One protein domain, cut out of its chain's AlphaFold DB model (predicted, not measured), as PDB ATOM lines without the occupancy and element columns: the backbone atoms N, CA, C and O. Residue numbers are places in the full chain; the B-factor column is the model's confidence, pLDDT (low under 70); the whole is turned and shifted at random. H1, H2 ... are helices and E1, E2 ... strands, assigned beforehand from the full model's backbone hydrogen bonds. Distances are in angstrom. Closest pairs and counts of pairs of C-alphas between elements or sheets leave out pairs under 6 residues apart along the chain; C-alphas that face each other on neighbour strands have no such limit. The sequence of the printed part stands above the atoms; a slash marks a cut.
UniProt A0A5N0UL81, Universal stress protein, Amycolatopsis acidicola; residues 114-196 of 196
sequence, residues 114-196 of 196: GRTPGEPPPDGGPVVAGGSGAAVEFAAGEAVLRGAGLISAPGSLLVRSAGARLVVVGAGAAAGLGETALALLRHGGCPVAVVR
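AT A GLANCE: This is residues 114 to 196 of the 196 residues of the protein "Universal stress protein" of Amycolatopsis acidicola (UniProt A0A5N0UL81). A twisted sheet of four parallel strands makes the core, with the long helix H1 over one face and the shorter H2 and H3 over the other: three layers, helices on both faces of a sheet. The printed part has 83 residues with three named helices and four named strands, along the chain E1 H1 E2 H2 E3 H3 E4, and the sheet's order is E2 E1 E3 E4. The class is mixed, helices and strands; the whole is compact, with a radius of gyration of the C-alphas of 11.6 A and spans of 32 by 28 by 17 A.

IN THESE COORDINATES: The strands are E1, residues 127 to 130, from C-alpha 127 at (144.559, 125.806, 107.924); E2, 150 to 152; E3, 166 to 170, 13.4 A long; and E4, 192 to 195, ending at C-alpha 195 at (149.235, 112.502, 107.014). The helices are H1, 133 to 146, 19.9 A; H2, 157 to 161; and H3, 179 to 187, 11.7 A.

HOW THE PARTS SIT: The neighbour strands E1 and E2 have N 129 and O 151 within hydrogen-bond range at 2.8 A, the neighbours E3 and E1 have N 168 and O 128 within that range at 2.8 A, and the neighbours E4 and E3 have N 193 and O 167 within it at 2.8 A. H1 is on the sheet at a height of 7.2 A, over E1 and E3 and along the strands; C-alphas 135 and 170 are its closest to E3, 5.2 A. On the opposite face, H3 has a height of 9.5 A and H2 8.8 A; they touch, closest at the C-alphas of Leu 158 and Leu 184, 5.9 A. E1, H1, E2 and E3, H3, E4 are strand-helix-strand units, two parallel neighbour strands with a helix between; E2, H2, E3 is a split one, with E1 between its strands. Their crossovers are right-handed. Every O i to N i+4 pair in H1, H2 and H3 is within hydrogen-bond range.

THE WHOLE: The C-alphas farthest apart, of Gly 147 and Ala 174, are 33.0 A from each other. The printed part has no cut and no long link between named elements; residues 114 to 126 hold no named element. Mean pLDDT of the printed part is 89.7, with residues 172 to 176 under 70.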
ATOM      1  N   GLY A 114     148.811 126.088  93.490       89.50
ATOM      2  CA  GLY A 114     147.993 127.301  93.496       89.50
ATOM      3  C   GLY A 114     146.526 127.020  93.172       89.50
ATOM      4  O   GLY A 114     146.118 125.861  93.035       89.50
ATOM      5  N   ARG A 115     145.738 128.093  93.024       87.56
ATOM      6  CA  ARG A 115     144.320 128.000  92.636       87.56
ATOM      7  C   ARG A 115     144.158 127.492  91.212       87.56
ATOM      8  O   ARG A 115     143.271 126.680  90.953       87.56
ATOM      9  N   THR A 116     145.045 127.918  90.318       86.69
ATOM     10  CA  THR A 116     145.152 127.388  88.957       86.69
ATOM     11  C   THR A 116     146.537 126.763  88.710       86.69
ATOM     12  O   THR A 116     147.483 127.006  89.470       86.69
ATOM     13  N   PRO A 117     146.690 125.891  87.692       83.31
ATOM     14  CA  PRO A 117     147.981 125.294  87.366       83.31
ATOM     15  C   PRO A 117     149.040 126.355  87.048       83.31
ATOM     16  O   PRO A 117     148.846 127.196  86.178       83.31
ATOM     17  N   GLY A 118     150.181 126.284  87.733       83.19
ATOM     18  CA  GLY A 118     151.289 127.217  87.530       83.19
ATOM     19  C   GLY A 118     151.191 128.513  88.334       83.19
ATOM     20  O   GLY A 118     152.158 129.264  88.328       83.19
ATOM     21  N   GLU A 119     150.107 128.758  89.075       90.25
ATOM     22  CA  GLU A 119     150.060 129.840  90.063       90.25
ATOM     23  C   GLU A 119     150.814 129.471  91.353       90.25
ATOM     24  O   GLU A 119     150.899 128.286  91.716       90.25
ATOM     25  N   PRO A 120     151.357 130.470  92.072       91.75
ATOM     26  CA  PRO A 120     151.901 130.256  93.404       91.75
ATOM     27  C   PRO A 120     150.798 129.826  94.389       91.75
ATOM     28  O   PRO A 120     149.618 130.136  94.191       91.75
ATOM     29  N   PRO A 121     151.156 129.100  95.464       93.81
ATOM     30  CA  PRO A 121     150.209 128.771  96.522       93.81
ATOM     31  C   PRO A 121     149.702 130.045  97.225       93.81
ATOM     32  O   PRO A 121     150.439 131.031  97.284       93.81
ATOM     33  N   PRO A 122     148.486 130.030  97.803       92.25
ATOM     34  CA  PRO A 122     147.984 131.145  98.603       92.25
ATOM     35  C   PRO A 122     148.920 131.487  99.775       92.25
ATOM     36  O   PRO A 122     149.457 130.596 100.435       92.25
ATOM     37  N   ASP A 123     149.074 132.777 100.063       86.94
ATOM     38  CA  ASP A 123     149.884 133.333 101.159       86.94
ATOM     39  C   ASP A 123     149.082 133.559 102.460       86.94
ATOM     40  O   ASP A 123     149.655 133.786 103.529       86.94
ATOM     41  N   GLY A 124     147.751 133.441 102.390       91.12
ATOM     42  CA  GLY A 124     146.811 133.707 103.477       91.12
ATOM     43  C   GLY A 124     145.679 132.678 103.601       91.12
ATOM     44  O   GLY A 124     145.603 131.707 102.858       91.12
ATOM     45  N   GLY A 125     144.787 132.889 104.577       95.00
ATOM     46  CA  GLY A 125     143.655 131.990 104.869       95.00
ATOM     47  C   GLY A 125     143.891 131.031 106.046       95.00
ATOM     48  O   GLY A 125     144.975 131.039 106.626       95.00
ATOM     49  N   PRO A 126     142.896 130.232 106.459       96.94
ATOM     50  CA  PRO A 126     143.034 129.268 107.550       96.94
ATOM     51  C   PRO A 126     143.786 128.001 107.118       96.94
ATOM     52  O   PRO A 126     143.915 127.706 105.925       96.94
ATOM     53  N   VAL A 127     144.242 127.228 108.104       97.38
ATOM     54  CA  VAL A 127     144.559 125.806 107.924       97.38
ATOM     55  C   VAL A 127     143.260 125.020 108.081       97.38
ATOM     56  O   VAL A 127     142.519 125.222 109.043       97.38
ATOM     57  N   VAL A 128     142.960 124.142 107.131       96.62
ATOM     58  CA  VAL A 128     141.739 123.328 107.139       96.62
ATOM     59  C   VAL A 128     142.110 121.869 107.354       96.62
ATOM     60  O   VAL A 128     142.939 121.342 106.624       96.62
ATOM     61  N   ALA A 129     141.481 121.205 108.316       94.88
ATOM     62  CA  ALA A 129     141.645 119.781 108.574       94.88
ATOM     63  C   ALA A 129     140.401 119.004 108.140       94.88
ATOM     64  O   ALA A 129     139.273 119.445 108.388       94.88
ATOM     65  N   GLY A 130     140.600 117.821 107.566       90.31
ATOM     66  CA  GLY A 130     139.532 116.842 107.402       90.31
ATOM     67  C   GLY A 130     140.038 115.406 107.484       90.31
ATOM     68  O   GLY A 130     141.132 115.086 107.027       90.31
ATOM     69  N   GLY A 131     139.232 114.519 108.062       83.00
ATOM     70  CA  GLY A 131     139.593 113.115 108.256       83.00
ATOM     71  C   GLY A 131     139.933 112.786 109.710       83.00
ATOM     72  O   GLY A 131     139.162 113.116 110.607       83.00
ATOM     73  N   SER A 132     141.039 112.069 109.926       82.94
ATOM     74  CA  SER A 132     141.406 111.461 111.212       82.94
ATOM     75  C   SER A 132     141.834 112.475 112.283       82.94
ATOM     76  O   SER A 132     142.168 113.622 111.989       82.94
ATOM     77  N   GLY A 133     141.896 112.024 113.544       87.62
ATOM     78  CA  GLY A 133     142.458 112.813 114.648       87.62
ATOM     79  C   GLY A 133     143.904 113.256 114.393       87.62
ATOM     80  O   GLY A 133     144.233 114.406 114.659       87.62
ATOM     81  N   ALA A 134     144.724 112.404 113.765       89.81
ATOM     82  CA  ALA A 134     146.091 112.750 113.360       89.81
ATOM     83  C   ALA A 134     146.130 113.910 112.346       89.81
ATOM     84  O   ALA A 134     146.992 114.785 112.430       89.81
ATOM     85  N   ALA A 135     145.164 113.974 111.419       92.12
ATOM     86  CA  ALA A 135     145.029 115.104 110.500       92.12
ATOM     87  C   ALA A 135     144.683 116.405 111.229       92.12
ATOM     88  O   ALA A 135     145.238 117.454 110.904       92.12
ATOM     89  N   VAL A 136     143.806 116.344 112.233       93.69
ATOM     90  CA  VAL A 136     143.453 117.509 113.058       93.69
ATOM     91  C   VAL A 136     144.636 117.966 113.912       93.69
ATOM     92  O   VAL A 136     144.907 119.162 113.966       93.69
ATOM     93  N   GLU A 137     145.366 117.041 114.535       94.88
ATOM     94  CA  GLU A 137     146.550 117.349 115.345       94.88
ATOM     95  C   GLU A 137     147.656 117.990 114.501       94.88
ATOM     96  O   GLU A 137     148.164 119.062 114.844       94.88
ATOM     97  N   PHE A 138     147.973 117.394 113.348       95.12
ATOM     98  CA  PHE A 138     148.944 117.968 112.423       95.12
ATOM     99  C   PHE A 138     148.498 119.361 111.961       95.12
ATOM    100  O   PHE A 138     149.284 120.305 111.999       95.12
ATOM    101  N   ALA A 139     147.226 119.526 111.589       96.75
ATOM    102  CA  ALA A 139     146.684 120.820 111.187       96.75
ATOM    103  C   ALA A 139     146.743 121.874 112.299       96.75
ATOM    104  O   ALA A 139     147.006 123.041 112.011       96.75
ATOM    105  N   ALA A 140     146.529 121.486 113.557       97.06
ATOM    106  CA  ALA A 140     146.675 122.383 114.696       97.06
ATOM    107  C   ALA A 140     148.128 122.857 114.848       97.06
ATOM    108  O   ALA A 140     148.362 124.060 114.976       97.06
ATOM    109  N   GLY A 141     149.100 121.945 114.738       96.06
ATOM    110  CA  GLY A 141     150.523 122.301 114.711       96.06
ATOM    111  C   GLY A 141     150.857 123.269 113.572       96.06
ATOM    112  O   GLY A 141     151.482 124.307 113.796       96.06
ATOM    113  N   GLU A 142     150.359 122.993 112.365       96.38
ATOM    114  CA  GLU A 142     150.562 123.860 111.199       96.38
ATOM    115  C   GLU A 142     149.916 125.242 111.361       96.38
ATOM    116  O   GLU A 142     150.479 126.235 110.888       96.38
ATOM    117  N   ALA A 143     148.753 125.318 112.017       97.25
ATOM    118  CA  ALA A 143     148.054 126.565 112.308       97.25
ATOM    119  C   ALA A 143     148.841 127.423 113.308       97.25
ATOM    120  O   ALA A 143     149.060 128.609 113.049       97.25
ATOM    121  N   VAL A 144     149.349 126.814 114.387       96.94
ATOM    122  CA  VAL A 144     150.206 127.483 115.382       96.94
ATOM    123  C   VAL A 144     151.497 127.993 114.737       96.94
ATOM    124  O   VAL A 144     151.801 129.179 114.856       96.94
ATOM    125  N   LEU A 145     152.204 127.153 113.968       94.94
ATOM    126  CA  LEU A 145     153.438 127.537 113.253       94.94
ATOM    127  C   LEU A 145     153.248 128.725 112.293       94.94
ATOM    128  O   LEU A 145     154.203 129.408 111.909       94.94
ATOM    129  N   ARG A 146     152.009 128.966 111.862       94.06
ATOM    130  CA  ARG A 146     151.653 130.004 110.892       94.06
ATOM    131  C   ARG A 146     150.920 131.196 111.496       94.06
ATOM    132  O   ARG A 146     150.622 132.117 110.734       94.06
ATOM    133  N   GLY A 147     150.602 131.173 112.794       95.62
ATOM    134  CA  GLY A 147     149.715 132.162 113.415       95.62
ATOM    135  C   GLY A 147     148.367 132.262 112.690       95.62
ATOM    136  O   GLY A 147     147.869 133.361 112.456       95.62
ATOM    137  N   ALA A 148     147.825 131.129 112.235       96.56
ATOM    138  CA  ALA A 148     146.615 131.057 111.421       96.56
ATOM    139  C   ALA A 148     145.450 130.430 112.197       96.56
ATOM    140  O   ALA A 148     145.653 129.661 113.133       96.56
ATOM    141  N   GLY A 149     144.219 130.707 111.763       97.06
ATOM    142  CA  GLY A 149     143.045 129.983 112.255       97.06
ATOM    143  C   GLY A 149     143.031 128.525 111.780       97.06
ATOM    144  O   GLY A 149     143.487 128.229 110.673       97.06
ATOM    145  N   LEU A 150     142.468 127.633 112.598       96.50
ATOM    146  CA  LEU A 150     142.201 126.233 112.264       96.50
ATOM    147  C   LEU A 150     140.702 126.031 112.016       96.50
ATOM    148  O   LEU A 150     139.876 126.428 112.835       96.50
ATOM    149  N   ILE A 151     140.355 125.362 110.918       94.62
ATOM    150  CA  ILE A 151     138.991 124.900 110.644       94.62
ATOM    151  C   ILE A 151     139.015 123.382 110.527       94.62
ATOM    152  O   ILE A 151     139.601 122.848 109.591       94.62
ATOM    153  N   SER A 152     138.331 122.684 111.428       91.12
ATOM    154  CA  SER A 152     138.054 121.255 111.264       91.12
ATOM    155  C   SER A 152     136.695 121.081 110.591       91.12
ATOM    156  O   SER A 152     135.697 121.624 111.067       91.12
ATOM    157  N   ALA A 153     136.648 120.372 109.461       81.38
ATOM    158  CA  ALA A 153     135.406 120.118 108.741       81.38
ATOM    159  C   ALA A 153     135.375 118.686 108.174       81.38
ATOM    160  O   ALA A 153     136.312 118.280 107.487       81.38
ATOM    161  N   PRO A 154     134.282 117.926 108.375       72.50
ATOM    162  CA  PRO A 154     134.170 116.559 107.862       72.50
ATOM    163  C   PRO A 154     133.905 116.482 106.345       72.50
ATOM    164  O   PRO A 154     133.952 115.396 105.778       72.50
ATOM    165  N   GLY A 155     133.639 117.605 105.660       78.94
ATOM    166  CA  GLY A 155     133.294 117.623 104.234       78.94
ATOM    167  C   GLY A 155     133.517 118.972 103.543       78.94
ATOM    168  O   GLY A 155     133.909 119.962 104.163       78.94
ATOM    169  N   SER A 156     133.258 119.010 102.230       84.19
ATOM    170  CA  SER A 156     133.467 120.182 101.353       84.19
ATOM    171  C   SER A 156     134.911 120.706 101.314       84.19
ATOM    172  O   SER A 156     135.143 121.879 101.022       84.19
ATOM    173  N   LEU A 157     135.898 119.848 101.591       88.88
ATOM    174  CA  LEU A 157     137.307 120.250 101.647       88.88
ATOM    175  C   LEU A 157     137.809 120.826 100.321       88.88
ATOM    176  O   LEU A 157     138.589 121.770 100.334       88.88
ATOM    177  N   LEU A 158     137.326 120.312  99.183       89.56
ATOM    178  CA  LEU A 158     137.694 120.838  97.870       89.56
ATOM    179  C   LEU A 158     137.254 122.299  97.706       89.56
ATOM    180  O   LEU A 158     138.064 123.143  97.344       89.56
ATOM    181  N   VAL A 159     136.010 122.621  98.066       87.81
ATOM    182  CA  VAL A 159     135.507 124.005  98.044       87.81
ATOM    183  C   VAL A 159     136.291 124.875  99.029       87.81
ATOM    184  O   VAL A 159     136.730 125.969  98.684       87.81
ATOM    185  N   ARG A 160     136.538 124.370 100.244       89.75
ATOM    186  CA  ARG A 160     137.291 125.098 101.279       89.75
ATOM    187  C   ARG A 160     138.750 125.345 100.901       89.75
ATOM    188  O   ARG A 160     139.313 126.348 101.332       89.75
ATOM    189  N   SER A 161     139.342 124.483 100.077       91.44
ATOM    190  CA  SER A 161     140.727 124.635  99.623       91.44
ATOM    191  C   SER A 161     140.961 125.931  98.841       91.44
ATOM    192  O   SER A 161     142.065 126.459  98.869       91.44
ATOM    193  N   ALA A 162     139.931 126.503  98.207       89.06
ATOM    194  CA  ALA A 162     140.061 127.746  97.445       89.06
ATOM    195  C   ALA A 162     140.417 128.973  98.307       89.06
ATOM    196  O   ALA A 162     140.972 129.941  97.788       89.06
ATOM    197  N   GLY A 163     140.088 128.942  99.604       89.25
ATOM    198  CA  GLY A 163     140.369 130.021 100.558       89.25
ATOM    199  C   GLY A 163     141.343 129.638 101.673       89.25
ATOM    200  O   GLY A 163     141.556 130.438 102.579       89.25
ATOM    201  N   ALA A 164     141.893 128.422 101.649       94.69
ATOM    202  CA  ALA A 164     142.808 127.923 102.670       94.69
ATOM    203  C   ALA A 164     144.272 128.169 102.277       94.69
ATOM    204  O   ALA A 164     144.615 128.145 101.096       94.69
ATOM    205  N   ARG A 165     145.157 128.319 103.270       96.00
ATOM    206  CA  ARG A 165     146.618 128.295 103.026       96.00
ATOM    207  C   ARG A 165     147.190 126.884 102.987       96.00
ATOM    208  O   ARG A 165     148.275 126.659 102.459       96.00
ATOM    209  N   LEU A 166     146.483 125.951 103.618       96.88
ATOM    210  CA  LEU A 166     146.842 124.545 103.708       96.88
ATOM    211  C   LEU A 166     145.586 123.741 104.028       96.88
ATOM    212  O   LEU A 166     144.848 124.085 104.955       96.88
ATOM    213  N   VAL A 167     145.375 122.654 103.297       96.69
ATOM    214  CA  VAL A 167     144.422 121.610 103.674       96.69
ATOM    215  C   VAL A 167     145.211 120.401 104.158       96.69
ATOM    216  O   VAL A 167     146.130 119.960 103.479       96.69
ATOM    217  N   VAL A 168     144.851 119.854 105.311       96.50
ATOM    218  CA  VAL A 168     145.443 118.647 105.887       96.50
ATOM    219  C   VAL A 168     144.400 117.544 105.872       96.50
ATOM    220  O   VAL A 168     143.286 117.722 106.372       96.50
ATOM    221  N   VAL A 169     144.766 116.401 105.304       93.94
ATOM    222  CA  VAL A 169     143.918 115.215 105.250       93.94
ATOM    223  C   VAL A 169     144.649 113.966 105.704       93.94
ATOM    224  O   VAL A 169     145.849 113.814 105.489       93.94
ATOM    225  N   GLY A 170     143.901 113.049 106.310       88.06
ATOM    226  CA  GLY A 170     144.391 111.700 106.572       88.06
ATOM    227  C   GLY A 170     144.513 110.884 105.280       88.06
ATOM    228  O   GLY A 170     143.675 111.004 104.380       88.06
ATOM    229  N   ALA A 171     145.523 110.019 105.191       71.69
ATOM    230  CA  ALA A 171     145.496 108.869 104.294       71.69
ATOM    231  C   ALA A 171     144.328 107.955 104.718       71.69
ATOM    232  O   ALA A 171     143.943 107.938 105.887       71.69
ATOM    233  N   GLY A 172     143.695 107.260 103.772       64.81
ATOM    234  CA  GLY A 172     142.480 106.492 104.059       64.81
ATOM    235  C   GLY A 172     142.707 105.373 105.086       64.81
ATOM    236  O   GLY A 172     143.840 105.019 105.397       64.81
ATOM    237  N   ALA A 173     141.620 104.777 105.589       57.06
ATOM    238  CA  ALA A 173     141.683 103.666 106.549       57.06
ATOM    239  C   ALA A 173     142.339 102.383 105.981       57.06
ATOM    240  O   ALA A 173     142.779 101.528 106.744       57.06
ATOM    241  N   ALA A 174     142.422 102.252 104.652       55.75
ATOM    242  CA  ALA A 174     143.191 101.217 103.962       55.75
ATOM    243  C   ALA A 174     144.568 101.764 103.552       55.75
ATOM    244  O   ALA A 174     144.716 102.969 103.369       55.75
ATOM    245  N   ALA A 175     145.569 100.893 103.373       57.88
ATOM    246  CA  ALA A 175     146.919 101.261 102.938       57.88
ATOM    247  C   ALA A 175     146.907 102.008 101.583       57.88
ATOM    248  O   ALA A 175     147.040 101.405 100.523       57.88
ATOM    249  N   GLY A 176     146.711 103.329 101.613       69.94
ATOM    250  CA  GLY A 176     146.579 104.155 100.417       69.94
ATOM    251  C   GLY A 176     145.888 105.497 100.670       69.94
ATOM    252  O   GLY A 176     145.533 105.856 101.794       69.94
ATOM    253  N   LEU A 177     145.719 106.269  99.599       82.50
ATOM    254  CA  LEU A 177     145.003 107.543  99.628       82.50
ATOM    255  C   LEU A 177     143.497 107.296  99.510       82.50
ATOM    256  O   LEU A 177     143.060 106.594  98.602       82.50
ATOM    257  N   GLY A 178     142.701 107.905 100.391       86.56
ATOM    258  CA  GLY A 178     141.249 107.953 100.209       86.56
ATOM    259  C   GLY A 178     140.850 108.878  99.052       86.56
ATOM    260  O   GLY A 178     141.631 109.742  98.641       86.56
ATOM    261  N   GLU A 179     139.614 108.748  98.561       89.12
ATOM    262  CA  GLU A 179     139.085 109.558  97.450       89.12
ATOM    263  C   GLU A 179     139.202 111.062  97.713       89.12
ATOM    264  O   GLU A 179     139.635 111.812  96.840       89.12
ATOM    265  N   THR A 180     138.905 111.502  98.939       90.69
ATOM    266  CA  THR A 180     139.028 112.907  99.346       90.69
ATOM    267  C   THR A 180     140.459 113.423  99.205       90.69
ATOM    268  O   THR A 180     140.671 114.510  98.666       90.69
ATOM    269  N   ALA A 181     141.449 112.647  99.654       92.06
ATOM    270  CA  ALA A 181     142.852 113.027  99.530       92.06
ATOM    271  C   ALA A 181     143.271 113.073  98.057       92.06
ATOM    272  O   ALA A 181     143.846 114.064  97.616       92.06
ATOM    273  N   LEU A 182     142.908 112.061  97.262       93.31
ATOM    274  CA  LEU A 182     143.211 112.033  95.831       93.31
ATOM    275  C   LEU A 182     142.573 113.213  95.076       93.31
ATOM    276  O   LEU A 182     143.239 113.847  94.253       93.31
ATOM    277  N   ALA A 183     141.313 113.538  95.372       93.81
ATOM    278  CA  ALA A 183     140.607 114.665  94.772       93.81
ATOM    279  C   ALA A 183     141.274 116.001  95.120       93.81
ATOM    280  O   ALA A 183     141.472 116.829  94.235       93.81
ATOM    281  N   LEU A 184     141.690 116.199  96.373       94.44
ATOM    282  CA  LEU A 184     142.417 117.401  96.794       94.44
ATOM    283  C   LEU A 184     143.794 117.506  96.132       94.44
ATOM    284  O   LEU A 184     144.149 118.564  95.615       94.44
ATOM    285  N   LEU A 185     144.551 116.410  96.079       94.88
ATOM    286  CA  LEU A 185     145.855 116.381  95.412       94.88
ATOM    287  C   LEU A 185     145.750 116.725  93.920       94.88
ATOM    288  O   LEU A 185     146.657 117.356  93.374       94.88
ATOM    289  N   ARG A 186     144.641 116.351  93.265       93.12
ATOM    290  CA  ARG A 186     144.383 116.607  91.837       93.12
ATOM    291  C   ARG A 186     143.711 117.946  91.548       93.12
ATOM    292  O   ARG A 186     144.063 118.582  90.552       93.12
ATOM    293  N   HIS A 187     142.839 118.430  92.425       93.75
ATOM    294  CA  HIS A 187     141.946 119.557  92.127       93.75
ATOM    295  C   HIS A 187     141.909 120.665  93.192       93.75
ATOM    296  O   HIS A 187     141.214 121.652  92.984       93.75
ATOM    297  N   GLY A 188     142.649 120.552  94.299       93.62
ATOM    298  CA  GLY A 188     142.679 121.570  95.356       93.62
ATOM    299  C   GLY A 188     143.094 122.971  94.878       93.62
ATOM    300  O   GLY A 188     143.796 123.130  93.884       93.62
ATOM    301  N   GLY A 189     142.681 124.006  95.599       94.19
ATOM    302  CA  GLY A 189     143.061 125.397  95.326       94.19
ATOM    303  C   GLY A 189     144.284 125.890  96.110       94.19
ATOM    304  O   GLY A 189     144.657 127.054  95.987       94.19
ATOM    305  N   CYS A 190     144.879 125.036  96.942       96.19
ATOM    306  CA  CYS A 190     145.969 125.376  97.854       96.19
ATOM    307  C   CYS A 190     146.860 124.151  98.123       96.19
ATOM    308  O   CYS A 190     146.488 123.036  97.739       96.19
ATOM    309  N   PRO A 191     147.998 124.308  98.828       97.81
ATOM    310  CA  PRO A 191     148.785 123.184  99.321       97.81
ATOM    311  C   PRO A 191     147.944 122.156 100.089       97.81
ATOM    312  O   PRO A 191     147.055 122.523 100.864       97.81
ATOM    313  N   VAL A 192     148.249 120.873  99.886       97.25
ATOM    314  CA  VAL A 192     147.560 119.745 100.527       97.25
ATOM    315  C   VAL A 192     148.577 118.872 101.252       97.25
ATOM    316  O   VAL A 192     149.443 118.286 100.607       97.25
ATOM    317  N   ALA A 193     148.463 118.767 102.575       97.19
ATOM    318  CA  ALA A 193     149.192 117.803 103.388       97.19
ATOM    319  C   ALA A 193     148.406 116.492 103.498       97.19
ATOM    320  O   ALA A 193     147.225 116.497 103.844       97.19
ATOM    321  N   VAL A 194     149.083 115.375 103.261       95.69
ATOM    322  CA  VAL A 194     148.600 114.028 103.558       95.69
ATOM    323  C   VAL A 194     149.388 113.483 104.741       95.69
ATOM    324  O   VAL A 194     150.623 113.446 104.703       95.69
ATOM    325  N   VAL A 195     148.667 113.055 105.776       93.81
ATOM    326  CA  VAL A 195     149.235 112.502 107.014       93.81
ATOM    327  C   VAL A 195     148.608 111.153 107.373       93.81
ATOM    328  O   VAL A 195     147.541 110.819 106.867       93.81
ATOM    329  N   ARG A 196     149.263 110.364 108.225       86.81
ATOM    330  CA  ARG A 196     148.759 109.083 108.747       86.81
ATOM    331  C   ARG A 196     148.521 109.182 110.241       86.81
ATOM    332  O   ARG A 196     149.406 109.766 110.901       86.81
TER     333      ARG A 196